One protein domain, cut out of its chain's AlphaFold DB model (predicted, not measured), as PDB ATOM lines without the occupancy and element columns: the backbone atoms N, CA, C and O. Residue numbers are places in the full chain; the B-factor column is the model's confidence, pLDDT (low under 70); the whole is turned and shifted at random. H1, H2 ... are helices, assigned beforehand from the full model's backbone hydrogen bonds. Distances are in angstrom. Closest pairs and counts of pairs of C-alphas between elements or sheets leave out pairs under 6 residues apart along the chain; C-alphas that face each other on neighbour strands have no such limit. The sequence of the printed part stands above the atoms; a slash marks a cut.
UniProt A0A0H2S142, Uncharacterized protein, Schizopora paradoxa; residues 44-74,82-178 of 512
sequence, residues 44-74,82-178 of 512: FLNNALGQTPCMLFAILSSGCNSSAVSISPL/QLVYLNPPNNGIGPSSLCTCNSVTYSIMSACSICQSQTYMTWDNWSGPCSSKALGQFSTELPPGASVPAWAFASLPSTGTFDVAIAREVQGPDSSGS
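AT A GLANCE: This is residues 44 to 74 and 82 to 178 of the 512 residues of an uncharacterized protein of Schizopora paradoxa (UniProt A0A0H2S142). This domain has little regular structure: a compact, rounded body made mostly of loops round helix H2, with H1 and short H4 packed on H2, and H5 farther out on H4. The printed part has 128 residues with five named helices, H1 to H5 along the chain, and no named strand; its class is all helix, though the helices hold only 40 residues. The radius of gyration of the C-alphas is 13.0 A and the spans are 32 by 31 by 27 A.

HOW THE PARTS SIT: H2, residues 103 to 115, touches H1, residues 53 to 64, opposite ways at a shallow tilt of 33 degrees, only just short of steep; the closest C-alphas, of Cys 112 and Cys 54, are 4.8 A apart. With residues 103 to 108 alone H2 touches H4, residues 150 to 153; the closest C-alphas, of Val 104 and Ala 152, are 5.1 A apart. With residues 103 to 106 alone H2 only just touches H3, residues 123 to 127, with 3 pairs of C-alphas within 8 A, the closest those of Tyr 106 and Trp 123. H4 touches H5, residues 164 to 169; the closest C-alphas, of Trp 151 and Ala 167, are 4.9 A apart. Every O i to N i+4 pair is within hydrogen-bond range in H1, H2, H3 and H5; H4 is too short for one.

IN THESE COORDINATES: H2 is 17.9 A long and H1 16.6 A. C-alpha 53 is at (139.813, 157.751, 146.208), C-alpha 169 at (156.109, 157.976, 142.380).

THE WHOLE: Residues 75 to 81 are not printed; C-alphas 74 and 82 are 9.4 A apart. The link H3 to H4 is long. Only residue 178 has pLDDT under 70.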
ATOM      1  N   PHE A  44     148.591 160.570 150.247       96.25
ATOM      2  CA  PHE A  44     149.140 160.712 148.894       96.25
ATOM      3  C   PHE A  44     148.212 160.153 147.800       96.25
ATOM      4  O   PHE A  44     148.380 160.478 146.629       96.25
ATOM      5  N   LEU A  45     147.236 159.311 148.165       97.62
ATOM      6  CA  LEU A  45     146.212 158.820 147.240       97.62
ATOM      7  C   LEU A  45     145.098 159.848 147.003       97.62
ATOM      8  O   LEU A  45     144.288 159.669 146.092       97.62
ATOM      9  N   ASN A  46     145.023 160.905 147.812       97.44
ATOM     10  CA  ASN A  46     144.074 161.984 147.583       97.44
ATOM     11  C   ASN A  46     144.514 162.817 146.375       97.44
ATOM     12  O   ASN A  46     145.700 162.954 146.082       97.44
ATOM     13  N   ASN A  47     143.540 163.385 145.676       96.94
ATOM     14  CA  ASN A  47     143.807 164.274 144.550       96.94
ATOM     15  C   ASN A  47     144.110 165.715 145.012       96.94
ATOM     16  O   ASN A  47     143.978 166.045 146.195       96.94
ATOM     17  N   ALA A  48     144.446 166.606 144.077       96.06
ATOM     18  CA  ALA A  48     144.750 168.013 144.364       96.06
ATOM     19  C   ALA A  48     143.556 168.810 144.934       96.06
ATOM     20  O   ALA A  48     143.740 169.884 145.501       96.06
ATOM     21  N   LEU A  49     142.329 168.288 144.809       95.81
ATOM     22  CA  LEU A  49     141.116 168.846 145.418       95.81
ATOM     23  C   LEU A  49     140.845 168.293 146.832       95.81
ATOM     24  O   LEU A  49     139.792 168.577 147.404       95.81
ATOM     25  N   GLY A  50     141.746 167.479 147.389       95.62
ATOM     26  CA  GLY A  50     141.576 166.841 148.697       95.62
ATOM     27  C   GLY A  50     140.509 165.743 148.714       95.62
ATOM     28  O   GLY A  50     140.006 165.380 149.777       95.62
ATOM     29  N   GLN A  51     140.123 165.218 147.551       96.06
ATOM     30  CA  GLN A  51     139.120 164.165 147.454       96.06
ATOM     31  C   GLN A  51     139.766 162.805 147.690       96.06
ATOM     32  O   GLN A  51     140.774 162.472 147.065       96.06
ATOM     33  N   THR A  52     139.149 161.997 148.553       97.31
ATOM     34  CA  THR A  52     139.596 160.622 148.779       97.31
ATOM     35  C   THR A  52     139.310 159.752 147.553       97.31
ATOM     36  O   THR A  52     138.337 160.014 146.834       97.31
ATOM     37  N   PRO A  53     140.075 158.670 147.317       97.62
ATOM     38  CA  PRO A  53     139.813 157.751 146.208       97.62
ATOM     39  C   PRO A  53     138.383 157.197 146.216       97.62
ATOM     40  O   PRO A  53     137.753 157.055 145.171       97.62
ATOM     41  N   CYS A  54     137.821 156.948 147.401       97.31
ATOM     42  CA  CYS A  54     136.439 156.504 147.547       97.31
ATOM     43  C   CYS A  54     135.437 157.577 147.105       97.31
ATOM     44  O   CYS A  54     134.445 157.272 146.442       97.31
ATOM     45  N   MET A  55     135.691 158.846 147.436       95.94
ATOM     46  CA  MET A  55     134.827 159.936 146.992       95.94
ATOM     47  C   MET A  55     134.918 160.104 145.478       95.94
ATOM     48  O   MET A  55     133.897 160.204 144.800       95.94
ATOM     49  N   LEU A  56     136.137 160.063 144.944       96.56
ATOM     50  CA  LEU A  56     136.388 160.188 143.518       96.56
ATOM     51  C   LEU A  56     135.714 159.059 142.728       96.56
ATOM     52  O   LEU A  56     135.052 159.327 141.727       96.56
ATOM     53  N   PHE A  57     135.783 157.812 143.205       96.06
ATOM     54  CA  PHE A  57     135.065 156.703 142.580       96.06
ATOM     55  C   PHE A  57     133.549 156.938 142.563       96.06
ATOM     56  O   PHE A  57     132.903 156.671 141.547       96.06
ATOM     57  N   ALA A  58     132.968 157.428 143.664       94.69
ATOM     58  CA  ALA A  58     131.534 157.709 143.742       94.69
ATOM     59  C   ALA A  58     131.118 158.774 142.715       94.69
ATOM     60  O   ALA A  58     130.119 158.594 142.012       94.69
ATOM     61  N   ILE A  59     131.928 159.831 142.573       94.06
ATOM     62  CA  ILE A  59     131.718 160.899 141.591       94.06
ATOM     63  C   ILE A  59     131.788 160.342 140.163       94.06
ATOM     64  O   ILE A  59     130.832 160.503 139.403       94.06
ATOM     65  N   LEU A  60     132.859 159.624 139.806       94.38
ATOM     66  CA  LEU A  60     133.020 159.048 138.463       94.38
ATOM     67  C   LEU A  60     131.904 158.048 138.131       94.38
ATOM     68  O   LEU A  60     131.324 158.088 137.046       94.38
ATOM     69  N   SER A  61     131.535 157.207 139.094       92.81
ATOM     70  CA  SER A  61     130.483 156.202 138.920       92.81
ATOM     71  C   SER A  61     129.085 156.800 138.785       92.81
ATOM     72  O   SER A  61     128.220 156.205 138.138       92.81
ATOM     73  N   SER A  62     128.852 157.977 139.369       91.69
ATOM     74  CA  SER A  62     127.613 158.734 139.166       91.69
ATOM     75  C   SER A  62     127.516 159.371 137.775       91.69
ATOM     76  O   SER A  62     126.423 159.679 137.311       91.69
ATOM     77  N   GLY A  63     128.646 159.560 137.086       90.44
ATOM     78  CA  GLY A  63     128.651 159.922 135.669       90.44
ATOM     79  C   GLY A  63     128.226 158.749 134.782       90.44
ATOM     80  O   GLY A  63     127.591 158.951 133.751       90.44
ATOM     81  N   CYS A  64     128.530 157.516 135.205       90.94
ATOM     82  CA  CYS A  64     128.191 156.293 134.472       90.94
ATOM     83  C   CYS A  64     126.716 155.899 134.610       90.94
ATOM     84  O   CYS A  64     126.094 155.420 133.664       90.94
ATOM     85  N   ASN A  65     126.166 156.070 135.809       85.44
ATOM     86  CA  ASN A  65     124.792 155.726 136.138       85.44
ATOM     87  C   ASN A  65     124.106 157.023 136.493       85.44
ATOM     88  O   ASN A  65     124.559 157.682 137.413       85.44
ATOM     89  N   SER A  66     123.004 157.379 135.844       85.62
ATOM     90  CA  SER A  66     122.240 158.621 136.067       85.62
ATOM     91  C   SER A  66     121.686 158.827 137.500       85.62
ATOM     92  O   SER A  66     120.756 159.602 137.716       85.62
ATOM     93  N   SER A  67     122.202 158.099 138.485       88.38
ATOM     94  CA  SER A  67     121.909 158.126 139.905       88.38
ATOM     95  C   SER A  67     123.184 158.372 140.710       88.38
ATOM     96  O   SER A  67     124.235 157.807 140.422       88.38
ATOM     97  N   ALA A  68     123.061 159.140 141.793       89.38
ATOM     98  CA  ALA A  68     124.124 159.263 142.783       89.38
ATOM     99  C   ALA A  68     124.530 157.880 143.317       89.38
ATOM    100  O   ALA A  68     123.673 157.094 143.731       89.38
ATOM    101  N   VAL A  69     125.833 157.614 143.318       91.62
ATOM    102  CA  VAL A  69     126.432 156.392 143.855       91.62
ATOM    103  C   VAL A  69     126.970 156.705 145.246       91.62
ATOM    104  O   VAL A  69     127.604 157.736 145.448       91.62
ATOM    105  N   SER A  70     126.706 155.823 146.208       92.31
ATOM    106  CA  SER A  70     127.245 155.916 147.564       92.31
ATOM    107  C   SER A  70     128.131 154.707 147.818       92.31
ATOM    108  O   SER A  70     127.672 153.577 147.666       92.31
ATOM    109  N   ILE A  71     129.376 154.939 148.232       92.94
ATOM    110  CA  ILE A  71     130.287 153.870 148.649       92.94
ATOM    111  C   ILE A  71     130.245 153.763 150.164       92.94
ATOM    112  O   ILE A  71     130.584 154.717 150.870       92.94
ATOM    113  N   SER A  72     129.841 152.594 150.652       93.88
ATOM    114  CA  SER A  72     129.936 152.265 152.068       93.88
ATOM    115  C   SER A  72     131.388 151.948 152.450       93.88
ATOM    116  O   SER A  72     132.093 151.298 151.668       93.88
ATOM    117  N   PRO A  73     131.841 152.380 153.641       94.81
ATOM    118  CA  PRO A  73     133.123 151.949 154.178       94.81
ATOM    119  C   PRO A  73     133.165 150.424 154.277       94.81
ATOM    120  O   PRO A  73     132.173 149.789 154.654       94.81
ATOM    121  N   LEU A  74     134.312 149.840 153.945       94.62
ATOM    122  CA  LEU A  74     134.562 148.436 154.231       94.62
ATOM    123  C   LEU A  74     134.677 148.271 155.757       94.62
ATOM    124  O   LEU A  74     135.352 149.077 156.402       94.62
ATOM    125  N   GLN A  82     140.689 140.263 155.281       90.00
ATOM    126  CA  GLN A  82     140.719 141.396 154.360       90.00
ATOM    127  C   GLN A  82     139.450 141.401 153.501       90.00
ATOM    128  O   GLN A  82     139.040 140.367 152.967       90.00
ATOM    129  N   LEU A  83     138.818 142.565 153.381       94.50
ATOM    130  CA  LEU A  83     137.644 142.761 152.540       94.50
ATOM    131  C   LEU A  83     138.042 143.443 151.236       94.50
ATOM    132  O   LEU A  83     139.043 144.148 151.165       94.50
ATOM    133  N   VAL A  84     137.247 143.202 150.197       95.50
ATOM    134  CA  VAL A  84     137.485 143.715 148.850       95.50
ATOM    135  C   VAL A  84     136.184 144.288 148.311       95.50
ATOM    136  O   VAL A  84     135.124 143.676 148.468       95.50
ATOM    137  N   TYR A  85     136.258 145.436 147.644       96.00
ATOM    138  CA  TYR A  85     135.139 145.939 146.854       96.00
ATOM    139  C   TYR A  85     134.852 145.015 145.673       96.00
ATOM    140  O   TYR A  85     135.744 144.706 144.890       96.00
ATOM    141  N   LEU A  86     133.601 144.582 145.534       95.88
ATOM    142  CA  LEU A  86     133.200 143.689 144.450       95.88
ATOM    143  C   LEU A  86     133.350 144.363 143.075       95.88
ATOM    144  O   LEU A  86     133.382 145.586 142.947       95.88
ATOM    145  N   ASN A  87     133.425 143.543 142.034       93.69
ATOM    146  CA  ASN A  87     133.466 143.994 140.649       93.69
ATOM    147  C   ASN A  87     132.078 144.442 140.143       93.69
ATOM    148  O   ASN A  87     131.058 144.010 140.683       93.69
ATOM    149  N   PRO A  88     131.988 145.285 139.098       91.25
ATOM    150  CA  PRO A  88     130.725 145.551 138.408       91.25
ATOM    151  C   PRO A  88     130.157 144.268 137.765       91.25
ATOM    152  O   PRO A  88     130.935 143.470 137.244       91.25
ATOM    153  N   PRO A  89     128.831 144.035 137.780       88.94
ATOM    154  CA  PRO A  89     127.778 144.852 138.396       88.94
ATOM    155  C   PRO A  89     127.537 144.512 139.881       88.94
ATOM    156  O   PRO A  89     126.680 145.107 140.535       88.94
ATOM    157  N   ASN A  90     128.267 143.532 140.417       86.81
ATOM    158  CA  ASN A  90     128.059 142.958 141.749       86.81
ATOM    159  C   ASN A  90     128.306 143.956 142.889       86.81
ATOM    160  O   ASN A  90     127.862 143.733 144.011       86.81
ATOM    161  N   ASN A  91     128.977 145.074 142.614       82.94
ATOM    162  CA  ASN A  91     129.144 146.177 143.556       82.94
ATOM    163  C   ASN A  91     127.883 147.031 143.770       82.94
ATOM    164  O   ASN A  91     127.906 147.924 144.613       82.94
ATOM    165  N   GLY A  92     126.793 146.783 143.033       82.00
ATOM    166  CA  GLY A  92     125.553 147.561 143.139       82.00
ATOM    167  C   GLY A  92     125.630 148.937 142.471       82.00
ATOM    168  O   GLY A  92     124.736 149.761 142.655       82.00
ATOM    169  N   ILE A  93     126.678 149.188 141.679       81.88
ATOM    170  CA  ILE A  93     126.992 150.484 141.057       81.88
ATOM    171  C   ILE A  93     126.575 150.463 139.575       81.88
ATOM    172  O   ILE A  93     127.182 151.087 138.718       81.88
ATOM    173  N   GLY A  94     125.508 149.729 139.259       83.00
ATOM    174  CA  GLY A  94     124.951 149.636 137.911       83.00
ATOM    175  C   GLY A  94     125.663 148.638 136.988       83.00
ATOM    176  O   GLY A  94     126.443 147.802 137.448       83.00
ATOM    177  N   PRO A  95     125.326 148.647 135.686       87.12
ATOM    178  CA  PRO A  95     125.789 147.637 134.745       87.12
ATOM    179  C   PRO A  95     127.292 147.750 134.451       87.12
ATOM    180  O   PRO A  95     127.889 148.828 134.511       87.12
ATOM    181  N   SER A  96     127.889 146.627 134.052       90.50
ATOM    182  CA  SER A  96     129.230 146.577 133.464       90.50
ATOM    183  C   SER A  96     129.237 147.349 132.142       90.50
ATOM    184  O   SER A  96     128.811 146.839 131.107       90.50
ATOM    185  N   SER A  97     129.674 148.606 132.184       93.00
ATOM    186  CA  SER A  97     129.772 149.506 131.031       93.00
ATOM    187  C   SER A  97     131.216 149.967 130.870       93.00
ATOM    188  O   SER A  97     131.997 149.875 131.811       93.00
ATOM    189  N   LEU A  98     131.590 150.527 129.716       92.94
ATOM    190  CA  LEU A  98     132.949 151.049 129.493       92.94
ATOM    191  C   LEU A  98     133.379 152.092 130.554       92.94
ATOM    192  O   LEU A  98     134.559 152.241 130.865       92.94
ATOM    193  N   CYS A  99     132.405 152.770 131.166       92.62
ATOM    194  CA  CYS A  99     132.615 153.752 132.224       92.62
ATOM    195  C   CYS A  99     133.036 153.117 133.570       92.62
ATOM    196  O   CYS A  99     133.859 153.680 134.293       92.62
ATOM    197  N   THR A 100     132.545 151.914 133.895       93.75
ATOM    198  CA  THR A 100     132.950 151.152 135.096       93.75
ATOM    199  C   THR A 100     134.073 150.145 134.813       93.75
ATOM    200  O   THR A 100     134.871 149.820 135.694       93.75
ATOM    201  N   CYS A 101     134.176 149.698 133.564       96.06
ATOM    202  CA  CYS A 101     135.103 148.686 133.071       96.06
ATOM    203  C   CYS A 101     136.352 149.297 132.415       96.06
ATOM    204  O   CYS A 101     136.725 148.938 131.298       96.06
ATOM    205  N   ASN A 102     137.019 150.220 133.104       96.62
ATOM    206  CA  ASN A 102     138.304 150.764 132.664       96.62
ATOM    207  C   ASN A 102     139.342 150.761 133.794       96.62
ATOM    208  O   ASN A 102     138.984 150.733 134.977       96.62
ATOM    209  N   SER A 103     140.628 150.751 133.428       97.19
ATOM    210  CA  SER A 103     141.726 150.622 134.396       97.19
ATOM    211  C   SER A 103     141.833 151.820 135.341       97.19
ATOM    212  O   SER A 103     142.330 151.663 136.454       97.19
ATOM    213  N   VAL A 104     141.338 152.993 134.938       97.62
ATOM    214  CA  VAL A 104     141.319 154.205 135.769       97.62
ATOM    215  C   VAL A 104     140.332 154.028 136.920       97.62
ATOM    216  O   VAL A 104     140.701 154.151 138.087       97.62
ATOM    217  N   THR A 105     139.098 153.621 136.613       96.75
ATOM    218  CA  THR A 105     138.066 153.301 137.608       96.75
ATOM    219  C   THR A 105     138.522 152.183 138.554       96.75
ATOM    220  O   THR A 105     138.317 152.280 139.765       96.75
ATOM    221  N   TYR A 106     139.186 151.148 138.026       97.75
ATOM    222  CA  TYR A 106     139.789 150.085 138.837       97.75
ATOM    223  C   TYR A 106     140.881 150.598 139.780       97.75
ATOM    224  O   TYR A 106     140.878 150.246 140.961       97.75
ATOM    225  N   SER A 107     141.794 151.437 139.288       98.12
ATOM    226  CA  SER A 107     142.897 151.978 140.090       98.12
ATOM    227  C   SER A 107     142.371 152.839 141.235       98.12
ATOM    228  O   SER A 107     142.798 152.678 142.375       98.12
ATOM    229  N   ILE A 108     141.368 153.681 140.970       98.00
ATOM    230  CA  ILE A 108     140.734 154.524 141.994       98.00
ATOM    231  C   ILE A 108     140.003 153.670 143.042       98.00
ATOM    232  O   ILE A 108     140.111 153.945 144.239       98.00
ATOM    233  N   MET A 109     139.299 152.610 142.633       97.56
ATOM    234  CA  MET A 109     138.655 151.699 143.589       97.56
ATOM    235  C   MET A 109     139.679 150.902 144.413       97.56
ATOM    236  O   MET A 109     139.500 150.710 145.614       97.56
ATOM    237  N   SER A 110     140.779 150.475 143.799       98.00
ATOM    238  CA  SER A 110     141.855 149.765 144.500       98.00
ATOM    239  C   SER A 110     142.544 150.674 145.520       98.00
ATOM    240  O   SER A 110     142.743 150.282 146.671       98.00
ATOM    241  N   ALA A 111     142.797 151.931 145.153       98.12
ATOM    242  CA  ALA A 111     143.261 152.962 146.076       98.12
ATOM    243  C   ALA A 111     142.247 153.235 147.203       98.12
ATOM    244  O   ALA A 111     142.651 153.461 148.341       98.12
ATOM    245  N   CYS A 112     140.939 153.157 146.934       98.00
ATOM    246  CA  CYS A 112     139.896 153.262 147.962       98.00
ATOM    247  C   CYS A 112     139.961 152.111 148.984       98.00
ATOM    248  O   CYS A 112     139.784 152.354 150.182       98.00
ATOM    249  N   SER A 113     140.272 150.883 148.555       97.12
ATOM    250  CA  SER A 113     140.573 149.783 149.483       97.12
ATOM    251  C   SER A 113     141.810 150.083 150.337       97.12
ATOM    252  O   SER A 113     141.750 149.971 151.561       97.12
ATOM    253  N   ILE A 114     142.916 150.516 149.721       97.19
ATOM    254  CA  ILE A 114     144.181 150.794 150.433       97.19
ATOM    255  C   ILE A 114     144.020 151.927 151.446       97.19
ATOM    256  O   ILE A 114     144.479 151.815 152.579       97.19
ATOM    257  N   CYS A 115     143.303 152.983 151.067       97.44
ATOM    258  CA  CYS A 115     142.919 154.109 151.920       97.44
ATOM    259  C   CYS A 115     142.262 153.647 153.241       97.44
ATOM    260  O   CYS A 115     142.431 154.304 154.269       97.44
ATOM    261  N   GLN A 116     141.591 152.489 153.245       96.19
ATOM    262  CA  GLN A 116     140.939 151.872 154.409       96.19
ATOM    263  C   GLN A 116     141.735 150.709 155.032       96.19
ATOM    264  O   GLN A 116     141.192 149.975 155.859       96.19
ATOM    265  N   SER A 117     142.997 150.512 154.637       95.12
ATOM    266  CA  SER A 117     143.828 149.352 155.006       95.12
ATOM    267  C   SER A 117     143.182 148.008 154.659       95.12
ATOM    268  O   SER A 117     143.275 147.035 155.407       95.12
ATOM    269  N   GLN A 118     142.508 147.960 153.512       95.62
ATOM    270  CA  GLN A 118     141.885 146.760 152.963       95.62
ATOM    271  C   GLN A 118     142.634 146.280 151.725       95.62
ATOM    272  O   GLN A 118     143.481 146.984 151.170       95.62
ATOM    273  N   THR A 119     142.305 145.070 151.277       95.81
ATOM    274  CA  THR A 119     142.882 144.511 150.055       95.81
ATOM    275  C   THR A 119     142.019 144.828 148.837       95.81
ATOM    276  O   THR A 119     140.891 145.326 148.934       95.81
ATOM    277  N   TYR A 120     142.568 144.584 147.659       96.75
ATOM    278  CA  TYR A 120     141.922 144.828 146.377       96.75
ATOM    279  C   TYR A 120     142.073 143.590 145.492       96.75
ATOM    280  O   TYR A 120     142.975 142.776 145.675       96.75
ATOM    281  N   MET A 121     141.152 143.410 144.548       96.88
ATOM    282  CA  MET A 121     141.242 142.314 143.583       96.88
ATOM    283  C   MET A 121     142.172 142.676 142.424       96.88
ATOM    284  O   MET A 121     142.472 143.845 142.194       96.88
ATOM    285  N   THR A 122     142.588 141.673 141.656       97.69
ATOM    286  CA  THR A 122     143.279 141.882 140.381       97.69
ATOM    287  C   THR A 122     142.335 142.494 139.340       97.69
ATOM    288  O   THR A 122     141.110 142.348 139.408       97.69
ATOM    289  N   TRP A 123     142.907 143.158 138.344       97.50
ATOM    290  CA  TRP A 123     142.213 143.716 137.190       97.50
ATOM    291  C   TRP A 123     141.445 142.657 136.404       97.50
ATOM    292  O   TRP A 123     140.341 142.931 135.939       97.50
ATOM    293  N   ASP A 124     141.974 141.440 136.287       97.38
ATOM    294  CA  ASP A 124     141.278 140.352 135.598       97.38
ATOM    295  C   ASP A 124     139.993 139.955 136.328       97.38
ATOM    296  O   ASP A 124     138.949 139.797 135.695       97.38
ATOM    297  N   ASN A 125     140.022 139.912 137.664       96.75
ATOM    298  CA  ASN A 125     138.825 139.671 138.471       96.75
ATOM    299  C   ASN A 125     137.853 140.859 138.416       96.75
ATOM    300  O   ASN A 125     136.640 140.663 138.293       96.75
ATOM    301  N   TRP A 126     138.370 142.092 138.455       96.88
ATOM    302  CA  TRP A 126     137.559 143.308 138.335       96.88
ATOM    303  C   TRP A 126     136.832 143.383 136.993       96.88
ATOM    304  O   TRP A 126     135.632 143.635 136.924       96.88
ATOM    305  N   SER A 127     137.570 143.148 135.914       96.31
ATOM    306  CA  SER A 127     137.092 143.292 134.544       96.31
ATOM    307  C   SER A 127     136.456 142.016 133.986       96.31
ATOM    308  O   SER A 127     135.944 142.039 132.869       96.31
ATOM    309  N   GLY A 128     136.475 140.902 134.721       96.38
ATOM    310  CA  GLY A 128     135.933 139.611 134.287       96.38
ATOM    311  C   GLY A 128     134.489 139.678 133.763       96.38
ATOM    312  O   GLY A 128     134.227 139.159 132.681       96.38
ATOM    313  N   PRO A 129     133.556 140.369 134.447       94.88
ATOM    314  CA  PRO A 129     132.172 140.513 133.982       94.88
ATOM    315  C   PRO A 129     131.965 141.566 132.880       94.88
ATOM    316  O   PRO A 129     130.826 141.830 132.494       94.88
ATOM    317  N   CYS A 130     133.023 142.232 132.414       95.62
ATOM    318  CA  CYS A 130     132.929 143.321 131.448       95.62
ATOM    319  C   CYS A 130     133.035 142.808 130.008       95.62
ATOM    320  O   CYS A 130     134.022 142.175 129.638       95.62
ATOM    321  N   SER A 131     132.062 143.162 129.165       95.25
ATOM    322  CA  SER A 131     132.084 142.862 127.724       95.25
ATOM    323  C   SER A 131     133.049 143.752 126.936       95.25
ATOM    324  O   SER A 131     133.503 143.382 125.857       95.25
ATOM    325  N   SER A 132     133.363 144.942 127.449       95.12
ATOM    326  CA  SER A 132     134.312 145.884 126.855       95.12
ATOM    327  C   SER A 132     135.176 146.495 127.951       95.12
ATOM    328  O   SER A 132     134.674 146.813 129.029       95.12
ATOM    329  N   LYS A 133     136.477 146.629 127.672       95.50
ATOM    330  CA  LYS A 133     137.493 147.085 128.624       95.50
ATOM    331  C   LYS A 133     138.309 148.215 128.000       95.50
ATOM    332  O   LYS A 133     138.668 148.111 126.830       95.50
ATOM    333  N   ALA A 134     138.632 149.249 128.772       95.75
ATOM    334  CA  ALA A 134     139.582 150.291 128.369       95.75
ATOM    335  C   ALA A 134     140.787 150.323 129.321       95.75
ATOM    336  O   ALA A 134     140.625 150.290 130.541       95.75
ATOM    337  N   LEU A 135     141.996 150.380 128.761       96.38
ATOM    338  CA  LEU A 135     143.252 150.458 129.510       96.38
ATOM    339  C   LEU A 135     143.856 151.856 129.358       96.38
ATOM    340  O   LEU A 135     143.903 152.391 128.253       96.38
ATOM    341  N   GLY A 136     144.298 152.440 130.470       94.44
ATOM    342  CA  GLY A 136     144.950 153.752 130.536       94.44
ATOM    343  C   GLY A 136     144.059 154.935 130.150       94.44
ATOM    344  O   GLY A 136     144.562 156.031 129.933       94.44
ATOM    345  N   GLN A 137     142.746 154.732 130.013       93.50
ATOM    346  CA  GLN A 137     141.825 155.747 129.510       93.50
ATOM    347  C   GLN A 137     140.504 155.719 130.269       93.50
ATOM    348  O   GLN A 137     139.969 154.652 130.576       93.50
ATOM    349  N   PHE A 138     139.956 156.908 130.511       93.88
ATOM    350  CA  PHE A 138     138.605 157.096 131.019       93.88
ATOM    351  C   PHE A 138     137.731 157.606 129.868       93.88
ATOM    352  O   PHE A 138     137.960 158.692 129.344       93.88
ATOM    353  N   SER A 139     136.780 156.788 129.409       86.94
ATOM    354  CA  SER A 139     136.062 157.011 128.140       86.94
ATOM    355  C   SER A 139     134.987 158.101 128.179       86.94
ATOM    356  O   SER A 139     134.367 158.377 127.154       86.94
ATOM    357  N   THR A 140     134.744 158.703 129.339       85.69
ATOM    358  CA  THR A 140     133.688 159.697 129.542       85.69
ATOM    359  C   THR A 140     134.318 161.036 129.891       85.69
ATOM    360  O   THR A 140     135.349 161.080 130.560       85.69
ATOM    361  N   GLU A 141     133.693 162.141 129.485       91.44
ATOM    362  CA  GLU A 141     134.078 163.450 130.014       91.44
ATOM    363  C   GLU A 141     133.986 163.428 131.544       91.44
ATOM    364  O   GLU A 141     133.014 162.933 132.125       91.44
ATOM    365  N   LEU A 142     135.031 163.930 132.199       93.62
ATOM    366  CA  LEU A 142     135.082 163.978 133.651       93.62
ATOM    367  C   LEU A 142     134.005 164.945 134.162       93.62
ATOM    368  O   LEU A 142     133.943 166.089 133.699       93.62
ATOM    369  N   PRO A 143     133.152 164.519 135.111       91.12
ATOM    370  CA  PRO A 143     132.105 165.379 135.634       91.12
ATOM    371  C   PRO A 143     132.713 166.607 136.337       91.12
ATOM    372  O   PRO A 143     133.790 166.506 136.937       91.12
ATOM    373  N   PRO A 144     132.039 167.773 136.304       90.19
ATOM    374  CA  PRO A 144     132.513 168.963 136.999       90.19
ATOM    375  C   PRO A 144     132.750 168.687 138.487       90.19
ATOM    376  O   PRO A 144     131.897 168.118 139.165       90.19
ATOM    377  N   GLY A 145     133.909 169.113 138.993       89.62
ATOM    378  CA  GLY A 145     134.310 168.871 140.379       89.62
ATOM    379  C   GLY A 145     134.990 167.521 140.622       89.62
ATOM    380  O   GLY A 145     135.325 167.235 141.767       89.62
ATOM    381  N   ALA A 146     135.228 166.711 139.584       94.69
ATOM    382  CA  ALA A 146     136.150 165.580 139.649       94.69
ATOM    383  C   ALA A 146     137.552 165.986 139.176       94.69
ATOM    384  O   ALA A 146     137.710 166.623 138.129       94.69
ATOM    385  N   SER A 147     138.561 165.557 139.931       96.19
ATOM    386  CA  SER A 147     139.976 165.663 139.570       96.19
ATOM    387  C   SER A 147     140.595 164.275 139.670       96.19
ATOM    388  O   SER A 147     140.592 163.676 140.741       96.19
ATOM    389  N   VAL A 148     141.037 163.697 138.558       97.56
ATOM    390  CA  VAL A 148     141.598 162.342 138.553       97.56
ATOM    391  C   VAL A 148     143.120 162.421 138.620       97.56
ATOM    392  O   VAL A 148     143.715 162.966 137.688       97.56
ATOM    393  N   PRO A 149     143.761 161.874 139.670       97.62
ATOM    394  CA  PRO A 149     145.212 161.890 139.790       97.62
ATOM    395  C   PRO A 149     145.917 161.208 138.625       97.62
ATOM    396  O   PRO A 149     145.433 160.204 138.099       97.62
ATOM    397  N   ALA A 150     147.105 161.701 138.274       97.50
ATOM    398  CA  ALA A 150     147.914 161.127 137.199       97.50
ATOM    399  C   ALA A 150     148.221 159.633 137.418       97.50
ATOM    400  O   ALA A 150     148.168 158.849 136.470       97.50
ATOM    401  N   TRP A 151     148.452 159.212 138.668       97.88
ATOM    402  CA  TRP A 151     148.710 157.808 138.993       97.88
ATOM    403  C   TRP A 151     147.564 156.865 138.610       97.88
ATOM    404  O   TRP A 151     147.808 155.693 138.334       97.88
ATOM    405  N   ALA A 152     146.318 157.344 138.545       97.94
ATOM    406  CA  ALA A 152     145.180 156.502 138.176       97.94
ATOM    407  C   ALA A 152     145.216 156.086 136.693       97.94
ATOM    408  O   ALA A 152     144.559 155.120 136.305       97.94
ATOM    409  N   PHE A 153     145.990 156.800 135.873       97.44
ATOM    410  CA  PHE A 153     146.221 156.491 134.463       97.44
ATOM    411  C   PHE A 153     147.490 155.664 134.227       97.44
ATOM    412  O   PHE A 153     147.768 155.311 133.079       97.44
ATOM    413  N   ALA A 154     148.253 155.343 135.277       96.62
ATOM    414  CA  ALA A 154     149.439 154.510 135.146       96.62
ATOM    415  C   ALA A 154     149.080 153.137 134.553       96.62
ATOM    416  O   ALA A 154     148.021 152.562 134.827       96.62
ATOM    417  N   SER A 155     149.968 152.609 133.711       96.19
ATOM    418  CA  SER A 155     149.809 151.270 133.150       96.19
ATOM    419  C   SER A 155     149.853 150.232 134.265       96.19
ATOM    420  O   SER A 155     150.768 150.246 135.088       96.19
ATOM    421  N   LEU A 156     148.896 149.308 134.262       96.50
ATOM    422  CA  LEU A 156     148.917 148.186 135.191       96.50
ATOM    423  C   LEU A 156     150.086 147.241 134.846       96.50
ATOM    424  O   LEU A 156     150.342 147.013 133.659       96.50
ATOM    425  N   PRO A 157     150.776 146.671 135.848       94.69
ATOM    426  CA  PRO A 157     151.772 145.624 135.633       94.69
ATOM    427  C   PRO A 157     151.140 144.379 134.993       94.69
ATOM    428  O   PRO A 157     149.919 144.210 134.989       94.69
ATOM    429  N   SER A 158     151.974 143.457 134.503       90.50
ATOM    430  CA  SER A 158     151.522 142.180 133.922       90.50
ATOM    431  C   SER A 158     150.719 141.310 134.897       90.50
ATOM    432  O   SER A 158     149.912 140.496 134.463       90.50
ATOM    433  N   THR A 159     150.885 141.514 136.208       91.38
ATOM    434  CA  THR A 159     150.080 140.880 137.265       91.38
ATOM    435  C   THR A 159     148.646 141.411 137.334       91.38
ATOM    436  O   THR A 159     147.809 140.845 138.039       91.38
ATOM    437  N   GLY A 160     148.356 142.525 136.655       95.56
ATOM    438  CA  GLY A 160     147.055 143.180 136.669       95.56
ATOM    439  C   GLY A 160     146.682 143.765 138.030       95.56
ATOM    440  O   GLY A 160     145.503 143.947 138.299       95.56
ATOM    441  N   THR A 161     147.630 144.025 138.927       97.19
ATOM    442  CA  THR A 161     147.348 144.586 140.258       97.19
ATOM    443  C   THR A 161     147.625 146.078 140.303       97.19
ATOM    444  O   THR A 161     148.557 146.554 139.664       97.19
ATOM    445  N   PHE A 162     146.853 146.823 141.091       97.62
ATOM    446  CA  PHE A 162     147.199 148.204 141.417       97.62
ATOM    447  C   PHE A 162     148.550 148.266 142.149       97.62
ATOM    448  O   PHE A 162     148.746 147.558 143.133       97.62
ATOM    449  N   ASP A 163     149.472 149.103 141.676       96.94
ATOM    450  CA  ASP A 163     150.804 149.248 142.264       96.94
ATOM    451  C   ASP A 163     150.897 150.547 143.077       96.94
ATOM    452  O   ASP A 163     150.875 151.660 142.546       96.94
ATOM    453  N   VAL A 164     151.005 150.390 144.396       96.88
ATOM    454  CA  VAL A 164     151.078 151.504 145.350       96.88
ATOM    455  C   VAL A 164     152.395 152.271 145.234       96.88
ATOM    456  O   VAL A 164     152.417 153.477 145.482       96.88
ATOM    457  N   ALA A 165     153.487 151.596 144.862       97.00
ATOM    458  CA  ALA A 165     154.788 152.232 144.692       97.00
ATOM    459  C   ALA A 165     154.765 153.157 143.472       97.00
ATOM    460  O   ALA A 165     155.108 154.332 143.602       97.00
ATOM    461  N   ILE A 166     154.235 152.675 142.340       96.44
ATOM    462  CA  ILE A 166     154.034 153.505 141.140       96.44
ATOM    463  C   ILE A 166     153.107 154.680 141.459       96.44
ATOM    464  O   ILE A 166     153.394 155.815 141.086       96.44
ATOM    465  N   ALA A 167     152.019 154.447 142.201       97.19
ATOM    466  CA  ALA A 167     151.098 155.525 142.545       97.19
ATOM    467  C   ALA A 167     151.723 156.623 143.418       97.19
ATOM    468  O   ALA A 167     151.329 157.783 143.326       97.19
ATOM    469  N   ARG A 168     152.711 156.272 144.245       96.75
ATOM    470  CA  ARG A 168     153.464 157.230 145.064       96.75
ATOM    471  C   ARG A 168     154.503 158.008 144.253       96.75
ATOM    472  O   ARG A 168     154.784 159.162 144.577       96.75
ATOM    473  N   GLU A 169     155.083 157.378 143.237       97.12
ATOM    474  CA  GLU A 169     156.109 157.976 142.380       97.12
ATOM    475  C   GLU A 169     155.508 158.902 141.312       97.12
ATOM    476  O   GLU A 169     156.061 159.963 141.018       97.12
ATOM    477  N   VAL A 170     154.336 158.555 140.770       96.44
ATOM    478  CA  VAL A 170     153.657 159.337 139.729       96.44
ATOM    479  C   VAL A 170     152.919 160.532 140.344       96.44
ATOM    480  O   VAL A 170     151.704 160.524 140.544       96.44
ATOM    481  N   GLN A 171     153.671 161.599 140.609       91.62
ATOM    482  CA  GLN A 171     153.144 162.918 140.972       91.62
ATOM    483  C   GLN A 171     153.018 163.783 139.714       91.62
ATOM    484  O   GLN A 171     153.905 164.562 139.371       91.62
ATOM    485  N   GLY A 172     151.931 163.594 138.971       93.00
ATOM    486  CA  GLY A 172     151.594 164.411 137.805       93.00
ATOM    487  C   GLY A 172     150.419 165.351 138.084       93.00
ATOM    488  O   GLY A 172     149.693 165.140 139.056       93.00
ATOM    489  N   PRO A 173     150.198 166.371 137.233       95.50
ATOM    490  CA  PRO A 173     149.002 167.197 137.326       95.50
ATOM    491  C   PRO A 173     147.753 166.331 137.148       95.50
ATOM    492  O   PRO A 173     147.689 165.483 136.253       95.50
ATOM    493  N   ASP A 174     146.754 166.559 137.993       96.38
ATOM    494  CA  ASP A 174     145.488 165.852 137.885       96.38
ATOM    495  C   ASP A 174     144.764 166.197 136.578       96.38
ATOM    496  O   ASP A 174     144.736 167.344 136.119       96.38
ATOM    497  N   SER A 175     144.078 165.205 136.019       95.25
ATOM    498  CA  SER A 175     143.103 165.426 134.959       95.25
ATOM    499  C   SER A 175     141.815 165.962 135.574       95.25
ATOM    500  O   SER A 175     141.039 165.214 136.166       95.25
ATOM    501  N   SER A 176     141.577 167.264 135.452       92.44
ATOM    502  CA  SER A 176     140.311 167.872 135.863       92.44
ATOM    503  C   SER A 176     139.284 167.792 134.739       92.44
ATOM    504  O   SER A 176     139.595 168.119 133.590       92.44
ATOM    505  N   GLY A 177     138.038 167.456 135.074       79.62
ATOM    506  CA  GLY A 177     136.915 167.763 134.193       79.62
ATOM    507  C   GLY A 177     136.819 169.267 134.044       79.62
ATOM    508  O   GLY A 177     136.382 169.951 134.970       79.62
ATOM    509  N   SER A 178     137.278 169.800 132.907       67.88
ATOM    510  CA  SER A 178     137.110 171.220 132.632       67.88
ATOM    511  C   SER A 178     135.617 171.515 132.755       67.88
ATOM    512  O   SER A 178     134.822 170.788 132.151       67.88
TER     513      SER A 178